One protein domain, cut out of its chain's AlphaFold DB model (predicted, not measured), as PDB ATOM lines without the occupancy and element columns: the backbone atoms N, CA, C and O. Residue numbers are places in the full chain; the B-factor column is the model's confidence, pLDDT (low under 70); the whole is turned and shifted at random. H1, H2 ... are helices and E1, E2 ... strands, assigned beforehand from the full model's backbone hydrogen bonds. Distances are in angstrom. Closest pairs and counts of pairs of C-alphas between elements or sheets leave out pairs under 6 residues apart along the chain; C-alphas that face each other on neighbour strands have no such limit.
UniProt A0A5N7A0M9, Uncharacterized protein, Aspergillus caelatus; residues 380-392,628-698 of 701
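Overview. This is residues 380 to 392 and 628 to 698 of the 701 residues of an uncharacterized protein of Aspergillus caelatus (UniProt A0A5N7A0M9). A small three-stranded sheet has one face covered by a hairpin of two longer helices, H2 and H3, while its other face is bare; the short helix H1 lies off the sheet, beyond the edge strand E1 and near H3. The loop between E2 and E3 and the loop between E3 and H2 reach out at opposite ends of the body. The printed part has 84 residues, with three named helices and three named strands in the order H1 E1 E2 E3 H2 H3. The sheet's order is E1 E3 E2, mixed, and the class is mixed, helices and strands, in two layers, helices on one face of a sheet. The whole is compact, with a radius of gyration of the C-alphas of 12.1 A and spans of 32 by 28 by 20 A.

Along the chain. The sheet is made of E1, residues 388 to 392, E3, residues 644 to 648, and E2, residues 630 to 634; E1 begins at C-alpha 388 (77.196, 37.369, 26.960). H3, residues 682 to 697, is 22.6 A long and ends at C-alpha 697 (83.525, 47.358, 15.743). H2, residues 657 to 669, is 18.3 A long. H1, residues 380 to 385, begins at C-alpha 380 (72.939, 44.909, 18.451) and is 8.9 A long.

Arrangement. E3 is the inner strand. E1 is parallel to it at 23 degrees, with N 389 and O 644 2.8 A apart, within hydrogen-bond range. E2 and E3 form a hairpin, antiparallel at 160 degrees, with N 633 and O 645 2.7 A apart, also within hydrogen-bond range. H2 is on the sheet at a height over the sheet of 9.6 A and runs across the strands, at 72 degrees to E2 on the local plane. It lies over E2 and only just over E3, on which 3 of its C-alphas fall. The closest C-alphas of E2 and H2, those of Cys 630 and Lys 663, are 6.7 A apart. H3 is on the sheet too. H2 and H3 form a helical hairpin and touch, closest at the C-alphas of Pro 658 and Val 696, 4.0 A apart, at a shallow tilt of 30 degrees, opposite ways. H1 is not on the sheet; it is close to H3 but not clearly touching, with the C-alphas of Trp 384 and Trp 691 6.9 A apart. In H1, H2 and H3 every O i to N i+4 pair is within hydrogen-bond range.

Size, cuts and confidence. The C-alphas farthest apart, those of Ala 640 and Asp 651, are 35.0 A apart. Residues 393 to 627 are cut out, and C-alphas 392 and 628 stand 14.2 A apart across the cut. The link from H2 to H3 is long, 12 residues, and within it residues 674 to 675 pair antiparallel with residues 678 to 679. Mean pLDDT of the printed part is 72.5; 30 residues are under 70, among them residues 380 to 383, 636 to 642 and 670 to 679.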
ATOM      1  N   ASP A 380      72.006  46.026  18.331       47.44
ATOM      2  CA  ASP A 380      72.939  44.909  18.451       47.44
ATOM      3  C   ASP A 380      73.564  44.800  19.852       47.44
ATOM      4  O   ASP A 380      73.818  43.694  20.329       47.44
ATOM      5  N   GLN A 381      73.732  45.908  20.582       53.28
ATOM      6  CA  GLN A 381      74.240  45.900  21.962       53.28
ATOM      7  C   GLN A 381      73.236  45.256  22.933       53.28
ATOM      8  O   GLN A 381      73.615  44.473  23.809       53.28
ATOM      9  N   LEU A 382      71.938  45.511  22.727       53.81
ATOM     10  CA  LEU A 382      70.858  44.877  23.492       53.81
ATOM     11  C   LEU A 382      70.806  43.360  23.250       53.81
ATOM     12  O   LEU A 382      70.555  42.597  24.185       53.81
ATOM     13  N   LYS A 383      71.086  42.916  22.017       67.19
ATOM     14  CA  LYS A 383      71.154  41.496  21.645       67.19
ATOM     15  C   LYS A 383      72.268  40.770  22.403       67.19
ATOM     16  O   LYS A 383      72.019  39.708  22.969       67.19
ATOM     17  N   TRP A 384      73.466  41.350  22.467       70.06
ATOM     18  CA  TRP A 384      74.611  40.707  23.122       70.06
ATOM     19  C   TRP A 384      74.528  40.713  24.648       70.06
ATOM     20  O   TRP A 384      74.922  39.729  25.263       70.06
ATOM     21  N   SER A 385      73.923  41.734  25.263       61.09
ATOM     22  CA  SER A 385      73.722  41.784  26.725       61.09
ATOM     23  C   SER A 385      72.881  40.628  27.292       61.09
ATOM     24  O   SER A 385      72.987  40.310  28.476       61.09
ATOM     25  N   LYS A 386      72.070  39.976  26.445       66.69
ATOM     26  CA  LYS A 386      71.234  38.815  26.790       66.69
ATOM     27  C   LYS A 386      71.958  37.470  26.637       66.69
ATOM     28  O   LYS A 386      71.441  36.456  27.091       66.69
ATOM     29  N   ILE A 387      73.110  37.452  25.963       72.31
ATOM     30  CA  ILE A 387      73.809  36.229  25.533       72.31
ATOM     31  C   ILE A 387      75.233  36.180  26.101       72.31
ATOM     32  O   ILE A 387      75.782  35.094  26.264       72.31
ATOM     33  N   ALA A 388      75.839  37.321  26.439       79.38
ATOM     34  CA  ALA A 388      77.196  37.369  26.960       79.38
ATOM     35  C   ALA A 388      77.432  38.495  27.984       79.38
ATOM     36  O   ALA A 388      76.926  39.610  27.850       79.38
ATOM     37  N   HIS A 389      78.259  38.212  28.992       81.88
ATOM     38  CA  HIS A 389      78.711  39.162  30.010       81.88
ATOM     39  C   HIS A 389      80.225  39.376  29.946       81.88
ATOM     40  O   HIS A 389      80.972  38.459  29.619       81.88
ATOM     41  N   ILE A 390      80.677  40.582  30.292       79.00
ATOM     42  CA  ILE A 390      82.089  40.890  30.545       79.00
ATOM     43  C   ILE A 390      82.217  41.215  32.032       79.00
ATOM     44  O   ILE A 390      81.442  42.016  32.569       79.00
ATOM     45  N   ARG A 391      83.164  40.566  32.707       79.69
ATOM     46  CA  ARG A 391      83.429  40.736  34.139       79.69
ATOM     47  C   ARG A 391      84.920  40.909  34.372       79.69
ATOM     48  O   ARG A 391      85.735  40.282  33.700       79.69
ATOM     49  N   SER A 392      85.276  41.757  35.329       75.50
ATOM     50  CA  SER A 392      86.653  41.811  35.818       75.50
ATOM     51  C   SER A 392      86.939  40.558  36.638       75.50
ATOM     52  O   SER A 392      86.071  40.088  37.368       75.50
ATOM     53  N   GLN A 628      96.186  32.692  29.740       62.84
ATOM     54  CA  GLN A 628      95.326  33.166  28.670       62.84
ATOM     55  C   GLN A 628      94.958  34.631  28.928       62.84
ATOM     56  O   GLN A 628      94.752  35.023  30.076       62.84
ATOM     57  N   PRO A 629      94.874  35.462  27.876       60.50
ATOM     58  CA  PRO A 629      94.598  36.889  28.024       60.50
ATOM     59  C   PRO A 629      93.158  37.192  28.480       60.50
ATOM     60  O   PRO A 629      92.900  38.287  28.958       60.50
ATOM     61  N   CYS A 630      92.222  36.250  28.328       70.88
ATOM     62  CA  CYS A 630      90.843  36.332  28.815       70.88
ATOM     63  C   CYS A 630      90.267  34.919  28.985       70.88
ATOM     64  O   CYS A 630      90.698  33.993  28.289       70.88
ATOM     65  N   ILE A 631      89.281  34.751  29.867       73.62
ATOM     66  CA  ILE A 631      88.629  33.461  30.125       73.62
ATOM     67  C   ILE A 631      87.169  33.545  29.699       73.62
ATOM     68  O   ILE A 631      86.434  34.366  30.231       73.62
ATOM     69  N   VAL A 632      86.726  32.691  28.775       75.94
ATOM     70  CA  VAL A 632      85.312  32.623  28.369       75.94
ATOM     71  C   VAL A 632      84.654  31.404  29.013       75.94
ATOM     72  O   VAL A 632      85.145  30.285  28.880       75.94
ATOM     73  N   ALA A 633      83.554  31.641  29.720       73.69
ATOM     74  CA  ALA A 633      82.730  30.661  30.408       73.69
ATOM     75  C   ALA A 633      81.420  30.431  29.664       73.69
ATOM     76  O   ALA A 633      80.789  31.400  29.260       73.69
ATOM     77  N   LYS A 634      80.977  29.177  29.547       77.56
ATOM     78  CA  LYS A 634      79.611  28.817  29.139       77.56
ATOM     79  C   LYS A 634      78.795  28.539  30.407       77.56
ATOM     80  O   LYS A 634      79.141  27.631  31.153       77.56
ATOM     81  N   LEU A 635      77.752  29.328  30.669       73.19
ATOM     82  CA  LEU A 635      77.016  29.350  31.947       73.19
ATOM     83  C   LEU A 635      75.753  28.470  31.981       73.19
ATOM     84  O   LEU A 635      75.204  28.232  33.053       73.19
ATOM     85  N   ARG A 636      75.270  27.975  30.832       66.50
ATOM     86  CA  ARG A 636      74.163  27.002  30.750       66.50
ATOM     87  C   ARG A 636      74.403  25.970  29.659       66.50
ATOM     88  O   ARG A 636      74.809  26.323  28.554       66.50
ATOM     89  N   ASP A 637      74.014  24.731  29.944       52.28
ATOM     90  CA  ASP A 637      73.799  23.681  28.949       52.28
ATOM     91  C   ASP A 637      72.466  22.984  29.284       52.28
ATOM     92  O   ASP A 637      72.409  22.149  30.183       52.28
ATOM     93  N   GLY A 638      71.349  23.413  28.672       46.25
ATOM     94  CA  GLY A 638      70.034  22.805  28.963       46.25
ATOM     95  C   GLY A 638      68.750  23.598  28.655       46.25
ATOM     96  O   GLY A 638      67.692  23.206  29.138       46.25
ATOM     97  N   GLY A 639      68.782  24.696  27.881       53.72
ATOM     98  CA  GLY A 639      67.582  25.482  27.523       53.72
ATOM     99  C   GLY A 639      67.794  26.466  26.356       53.72
ATOM    100  O   GLY A 639      68.889  26.527  25.808       53.72
ATOM    101  N   ALA A 640      66.754  27.235  25.986       48.72
ATOM    102  CA  ALA A 640      66.611  27.968  24.709       48.72
ATOM    103  C   ALA A 640      67.674  29.043  24.359       48.72
ATOM    104  O   ALA A 640      67.673  29.528  23.230       48.72
ATOM    105  N   ALA A 641      68.589  29.405  25.268       60.19
ATOM    106  CA  ALA A 641      69.719  30.289  24.971       60.19
ATOM    107  C   ALA A 641      70.954  29.934  25.819       60.19
ATOM    108  O   ALA A 641      70.863  29.806  27.043       60.19
ATOM    109  N   VAL A 642      72.107  29.785  25.159       69.12
ATOM    110  CA  VAL A 642      73.417  29.600  25.798       69.12
ATOM    111  C   VAL A 642      73.956  30.969  26.199       69.12
ATOM    112  O   VAL A 642      73.948  31.889  25.384       69.12
ATOM    113  N   LEU A 643      74.413  31.097  27.445       79.25
ATOM    114  CA  LEU A 643      74.916  32.354  27.990       79.25
ATOM    115  C   LEU A 643      76.414  32.242  28.275       79.25
ATOM    116  O   LEU A 643      76.857  31.236  28.833       79.25
ATOM    117  N   TYR A 644      77.183  33.254  27.883       82.62
ATOM    118  CA  TYR A 644      78.635  33.271  28.027       82.62
ATOM    119  C   TYR A 644      79.099  34.352  29.007       82.62
ATOM    120  O   TYR A 644      78.471  35.397  29.143       82.62
ATOM    121  N   CYS A 645      80.225  34.144  29.678       82.62
ATOM    122  CA  CYS A 645      80.862  35.173  30.496       82.62
ATOM    123  C   CYS A 645      82.354  35.250  30.187       82.62
ATOM    124  O   CYS A 645      83.066  34.264  30.325       82.62
ATOM    125  N   CYS A 646      82.829  36.415  29.758       83.06
ATOM    126  CA  CYS A 646      84.239  36.705  29.553       83.06
ATOM    127  C   CYS A 646      84.804  37.389  30.801       83.06
ATOM    128  O   CYS A 646      84.412  38.510  31.127       83.06
ATOM    129  N   VAL A 647      85.724  36.719  31.486       77.00
ATOM    130  CA  VAL A 647      86.487  37.264  32.606       77.00
ATOM    131  C   VAL A 647      87.801  37.838  32.074       77.00
ATOM    132  O   VAL A 647      88.566  37.138  31.400       77.00
ATOM    133  N   ILE A 648      88.055  39.112  32.363       77.50
ATOM    134  CA  ILE A 648      89.258  39.844  31.945       77.50
ATOM    135  C   ILE A 648      90.172  40.137  33.136       77.50
ATOM    136  O   ILE A 648      89.701  40.255  34.268       77.50
ATOM    137  N   ARG A 649      91.473  40.297  32.885       71.94
ATOM    138  CA  ARG A 649      92.456  40.520  33.955       71.94
ATOM    139  C   ARG A 649      92.312  41.903  34.604       71.94
ATOM    140  O   ARG A 649      91.823  42.840  33.982       71.94
ATOM    141  N   LYS A 650      92.774  42.039  35.848       66.12
ATOM    142  CA  LYS A 650      92.684  43.246  36.688       66.12
ATOM    143  C   LYS A 650      93.401  44.448  36.082       66.12
ATOM    144  O   LYS A 650      92.935  45.569  36.240       66.12
ATOM    145  N   ASP A 651      94.508  44.202  35.386       65.88
ATOM    146  CA  ASP A 651      95.325  45.249  34.760       65.88
ATOM    147  C   ASP A 651      94.754  45.720  33.409       65.88
ATOM    148  O   ASP A 651      95.358  46.541  32.718       65.88
ATOM    149  N   GLU A 652      93.601  45.189  33.002       67.25
ATOM    150  CA  GLU A 652      92.962  45.490  31.728       67.25
ATOM    151  C   GLU A 652      91.692  46.309  31.945       67.25
ATOM    152  O   GLU A 652      90.903  46.034  32.847       67.25
ATOM    153  N   ASN A 653      91.475  47.316  31.096       68.44
ATOM    154  CA  ASN A 653      90.276  48.138  31.180       68.44
ATOM    155  C   ASN A 653      89.048  47.346  30.669       68.44
ATOM    156  O   ASN A 653      89.012  47.034  29.473       68.44
ATOM    157  N   PRO A 654      88.031  47.053  31.510       66.69
ATOM    158  CA  PRO A 654      86.782  46.423  31.067       66.69
ATOM    159  C   PRO A 654      86.002  47.226  30.035       66.69
ATOM    160  O   PRO A 654      85.177  46.655  29.325       66.69
ATOM    161  N   GLU A 655      86.279  48.522  29.925       73.00
ATOM    162  CA  GLU A 655      85.620  49.423  28.987       73.00
ATOM    163  C   GLU A 655      86.308  49.463  27.608       73.00
ATOM    164  O   GLU A 655      85.720  49.959  26.649       73.00
ATOM    165  N   ASP A 656      87.512  48.885  27.448       81.19
ATOM    166  CA  ASP A 656      88.169  48.736  26.135       81.19
ATOM    167  C   ASP A 656      87.615  47.511  25.384       81.19
ATOM    168  O   ASP A 656      88.284  46.492  25.169       81.19
ATOM    169  N   LEU A 657      86.343  47.618  24.990       82.56
ATOM    170  CA  LEU A 657      85.616  46.582  24.255       82.56
ATOM    171  C   LEU A 657      86.371  46.119  22.994       82.56
ATOM    172  O   LEU A 657      86.471  44.903  22.793       82.56
ATOM    173  N   PRO A 658      86.997  47.002  22.184       84.62
ATOM    174  CA  PRO A 658      87.773  46.559  21.031       84.62
ATOM    175  C   PRO A 658      88.977  45.685  21.382       84.62
ATOM    176  O   PRO A 658      89.271  44.722  20.663       84.62
ATOM    177  N   ALA A 659      89.701  45.982  22.465       84.00
ATOM    178  CA  ALA A 659      90.795  45.125  22.918       84.00
ATOM    179  C   ALA A 659      90.292  43.763  23.401       84.00
ATOM    180  O   ALA A 659      90.919  42.745  23.091       84.00
ATOM    181  N   ILE A 660      89.152  43.729  24.095       82.38
ATOM    182  CA  ILE A 660      88.513  42.491  24.559       82.38
ATOM    183  C   ILE A 660      88.066  41.643  23.363       82.38
ATOM    184  O   ILE A 660      88.421  40.465  23.281       82.38
ATOM    185  N   GLY A 661      87.399  42.240  22.372       84.56
ATOM    186  CA  GLY A 661      86.993  41.556  21.142       84.56
ATOM    187  C   GLY A 661      88.177  40.930  20.394       84.56
ATOM    188  O   GLY A 661      88.138  39.756  20.021       84.56
ATOM    189  N   ARG A 662      89.303  41.650  20.261       85.81
ATOM    190  CA  ARG A 662      90.538  41.103  19.656       85.81
ATOM    191  C   ARG A 662      91.111  39.915  20.437       85.81
ATOM    192  O   ARG A 662      91.668  38.997  19.827       85.81
ATOM    193  N   LYS A 663      90.998  39.912  21.768       84.31
ATOM    194  CA  LYS A 663      91.447  38.792  22.614       84.31
ATOM    195  C   LYS A 663      90.549  37.576  22.448       84.31
ATOM    196  O   LYS A 663      91.082  36.487  22.263       84.31
ATOM    197  N   ILE A 664      89.231  37.770  22.395       82.25
ATOM    198  CA  ILE A 664      88.274  36.691  22.119       82.25
ATOM    199  C   ILE A 664      88.533  36.096  20.725       82.25
ATOM    200  O   ILE A 664      88.604  34.879  20.589       82.25
ATOM    201  N   HIS A 665      88.808  36.904  19.695       83.31
ATOM    202  CA  HIS A 665      89.219  36.372  18.385       83.31
ATOM    203  C   HIS A 665      90.492  35.526  18.457       83.31
ATOM    204  O   HIS A 665      90.549  34.427  17.903       83.31
ATOM    205  N   ARG A 666      91.522  36.020  19.153       81.69
ATOM    206  CA  ARG A 666      92.782  35.288  19.334       81.69
ATOM    207  C   ARG A 666      92.569  33.985  20.109       81.69
ATOM    208  O   ARG A 666      93.221  32.993  19.794       81.69
ATOM    209  N   PHE A 667      91.664  33.992  21.085       76.25
ATOM    210  CA  PHE A 667      91.234  32.822  21.843       76.25
ATOM    211  C   PHE A 667      90.561  31.787  20.931       76.25
ATOM    212  O   PHE A 667      91.019  30.648  20.848       76.25
ATOM    213  N   LEU A 668      89.552  32.198  20.160       76.44
ATOM    214  CA  LEU A 668      88.796  31.324  19.255       76.44
ATOM    215  C   LEU A 668      89.656  30.734  18.127       76.44
ATOM    216  O   LEU A 668      89.457  29.581  17.745       76.44
ATOM    217  N   TYR A 669      90.636  31.492  17.621       74.75
ATOM    218  CA  TYR A 669      91.550  31.044  16.565       74.75
ATOM    219  C   TYR A 669      92.534  29.962  17.039       74.75
ATOM    220  O   TYR A 669      92.952  29.112  16.257       74.75
ATOM    221  N   ARG A 670      92.911  29.970  18.323       69.69
ATOM    222  CA  ARG A 670      93.935  29.067  18.875       69.69
ATOM    223  C   ARG A 670      93.411  27.687  19.292       69.69
ATOM    224  O   ARG A 670      94.228  26.847  19.655       69.69
ATOM    225  N   LEU A 671      92.096  27.429  19.269       64.12
ATOM    226  CA  LEU A 671      91.512  26.291  19.996       64.12
ATOM    227  C   LEU A 671      90.607  25.388  19.121       64.12
ATOM    228  O   LEU A 671      89.467  25.746  18.800       64.12
ATOM    229  N   PRO A 672      91.062  24.179  18.737       55.78
ATOM    230  CA  PRO A 672      90.214  23.161  18.117       55.78
ATOM    231  C   PRO A 672      89.484  22.293  19.168       55.78
ATOM    232  O   PRO A 672      90.097  21.530  19.905       55.78
ATOM    233  N   GLY A 673      88.148  22.378  19.204       59.31
ATOM    234  CA  GLY A 673      87.248  21.325  19.712       59.31
ATOM    235  C   GLY A 673      86.922  21.296  21.213       59.31
ATOM    236  O   GLY A 673      85.763  21.087  21.561       59.31
ATOM    237  N   SER A 674      87.875  21.526  22.116       56.53
ATOM    238  CA  SER A 674      87.599  21.520  23.566       56.53
ATOM    239  C   SER A 674      88.598  22.370  24.335       56.53
ATOM    240  O   SER A 674      89.779  22.395  23.989       56.53
ATOM    241  N   ILE A 675      88.124  23.077  25.358       54.78
ATOM    242  CA  ILE A 675      88.937  23.986  26.162       54.78
ATOM    243  C   ILE A 675      88.582  23.725  27.621       54.78
ATOM    244  O   ILE A 675      87.457  23.977  28.044       54.78
ATOM    245  N   ASN A 676      89.537  23.187  28.379       50.66
ATOM    246  CA  ASN A 676      89.414  22.969  29.822       50.66
ATOM    247  C   ASN A 676      88.221  22.104  30.257       50.66
ATOM    248  O   ASN A 676      87.561  22.387  31.251       50.66
ATOM    249  N   GLY A 677      87.933  21.054  29.484       52.28
ATOM    250  CA  GLY A 677      86.817  20.141  29.743       52.28
ATOM    251  C   GLY A 677      85.466  20.621  29.206       52.28
ATOM    252  O   GLY A 677      84.548  19.812  29.106       52.28
ATOM    253  N   VAL A 678      85.351  21.881  28.770       59.56
ATOM    254  CA  VAL A 678      84.142  22.411  28.126       59.56
ATOM    255  C   VAL A 678      84.242  22.211  26.612       59.56
ATOM    256  O   VAL A 678      85.187  22.677  25.960       59.56
ATOM    257  N   GLN A 679      83.277  21.491  26.041       66.38
ATOM    258  CA  GLN A 679      83.155  21.337  24.593       66.38
ATOM    259  C   GLN A 679      82.479  22.571  24.002       66.38
ATOM    260  O   GLN A 679      81.371  22.932  24.391       66.38
ATOM    261  N   TYR A 680      83.152  23.200  23.043       71.56
ATOM    262  CA  TYR A 680      82.583  24.288  22.259       71.56
ATOM    263  C   TYR A 680      82.130  23.720  20.921       71.56
ATOM    264  O   TYR A 680      82.946  23.271  20.110       71.56
ATOM    265  N   THR A 681      80.824  23.734  20.693       78.19
ATOM    266  CA  THR A 681      80.228  23.357  19.415       78.19
ATOM    267  C   THR A 681      80.623  24.356  18.325       78.19
ATOM    268  O   THR A 681      81.073  25.476  18.588       78.19
ATOM    269  N   SER A 682      80.435  23.975  17.061       75.56
ATOM    270  CA  SER A 682      80.548  24.917  15.940       75.56
ATOM    271  C   SER A 682      79.593  26.110  16.091       75.56
ATOM    272  O   SER A 682      79.956  27.224  15.716       75.56
ATOM    273  N   GLY A 683      78.422  25.893  16.702       78.44
ATOM    274  CA  GLY A 683      77.473  26.946  17.063       78.44
ATOM    275  C   GLY A 683      78.052  27.926  18.085       78.44
ATOM    276  O   GLY A 683      78.037  29.129  17.839       78.44
ATOM    277  N   ASP A 684      78.655  27.424  19.168       78.38
ATOM    278  CA  ASP A 684      79.288  28.274  20.189       78.38
ATOM    279  C   ASP A 684      80.406  29.138  19.589       78.38
ATOM    280  O   ASP A 684      80.519  30.328  19.881       78.38
ATOM    281  N   LYS A 685      81.216  28.558  18.694       80.88
ATOM    282  CA  LYS A 685      82.265  29.303  17.983       80.88
ATOM    283  C   LYS A 685      81.698  30.417  17.113       80.88
ATOM    284  O   LYS A 685      82.281  31.499  17.096       80.88
ATOM    285  N   SER A 686      80.595  30.169  16.404       82.06
ATOM    286  CA  SER A 686      79.938  31.188  15.577       82.06
ATOM    287  C   SER A 686      79.457  32.349  16.441       82.06
ATOM    288  O   SER A 686      79.821  33.492  16.183       82.06
ATOM    289  N   VAL A 687      78.735  32.048  17.523       82.69
ATOM    290  CA  VAL A 687      78.178  33.058  18.434       82.69
ATOM    291  C   VAL A 687      79.282  33.896  19.081       82.69
ATOM    292  O   VAL A 687      79.198  35.122  19.092       82.69
ATOM    293  N   LEU A 688      80.353  33.265  19.570       83.12
ATOM    294  CA  LEU A 688      81.481  33.982  20.169       83.12
ATOM    295  C   LEU A 688      82.286  34.789  19.140       83.12
ATOM    296  O   LEU A 688      82.819  35.843  19.483       83.12
ATOM    297  N   THR A 689      82.374  34.328  17.888       86.00
ATOM    298  CA  THR A 689      83.033  35.078  16.804       86.00
ATOM    299  C   THR A 689      82.230  36.322  16.442       86.00
ATOM    300  O   THR A 689      82.808  37.400  16.303       86.00
ATOM    301  N   ASP A 690      80.908  36.200  16.347       85.12
ATOM    302  CA  ASP A 690      80.004  37.319  16.077       85.12
ATOM    303  C   ASP A 690      80.027  38.342  17.219       85.12
ATOM    304  O   ASP A 690      80.087  39.549  16.973       85.12
ATOM    305  N   TRP A 691      80.072  37.869  18.467       86.06
ATOM    306  CA  TRP A 691      80.229  38.732  19.634       86.06
ATOM    307  C   TRP A 691      81.574  39.467  19.630       86.06
ATOM    308  O   TRP A 691      81.626  40.676  19.853       86.06
ATOM    309  N   ALA A 692      82.668  38.766  19.324       85.81
ATOM    310  CA  ALA A 692      83.993  39.366  19.223       85.81
ATOM    311  C   ALA A 692      84.061  40.430  18.116       85.81
ATOM    312  O   ALA A 692      84.579  41.520  18.359       85.81
ATOM    313  N   ASN A 693      83.470  40.160  16.946       85.62
ATOM    314  CA  ASN A 693      83.372  41.119  15.843       85.62
ATOM    315  C   ASN A 693      82.617  42.383  16.273       85.62
ATOM    316  O   ASN A 693      83.079  43.493  16.007       85.62
ATOM    317  N   PHE A 694      81.492  42.217  16.976       85.62
ATOM    318  CA  PHE A 694      80.713  43.330  17.519       85.62
ATOM    319  C   PHE A 694      81.549  44.195  18.475       85.62
ATOM    320  O   PHE A 694      81.598  45.415  18.323       85.62
ATOM    321  N   LEU A 695      82.272  43.572  19.411       83.81
ATOM    322  CA  LEU A 695      83.134  44.284  20.359       83.81
ATOM    323  C   LEU A 695      84.273  45.048  19.660       83.81
ATOM    324  O   LEU A 695      84.594  46.163  20.059       83.81
ATOM    325  N   VAL A 696      84.861  44.486  18.596       85.25
ATOM    326  CA  VAL A 696      85.916  45.145  17.799       85.25
ATOM    327  C   VAL A 696      85.391  46.352  17.017       85.25
ATOM    328  O   VAL A 696      86.123  47.329  16.851       85.25
ATOM    329  N   GLN A 697      84.150  46.294  16.535       82.06
ATOM    330  CA  GLN A 697      83.525  47.358  15.743       82.06
ATOM    331  C   GLN A 697      83.031  48.539  16.588       82.06
ATOM    332  O   GLN A 697      82.780  49.615  16.044       82.06
ATOM    333  N   HIS A 698      82.921  48.372  17.908       70.56
ATOM    334  CA  HIS A 698      82.479  49.422  18.816       70.56
ATOM    335  C   HIS A 698      83.611  50.444  19.051       70.56
ATOM    336  O   HIS A 698      84.372  50.352  20.009       70.56
TER     337      HIS A 698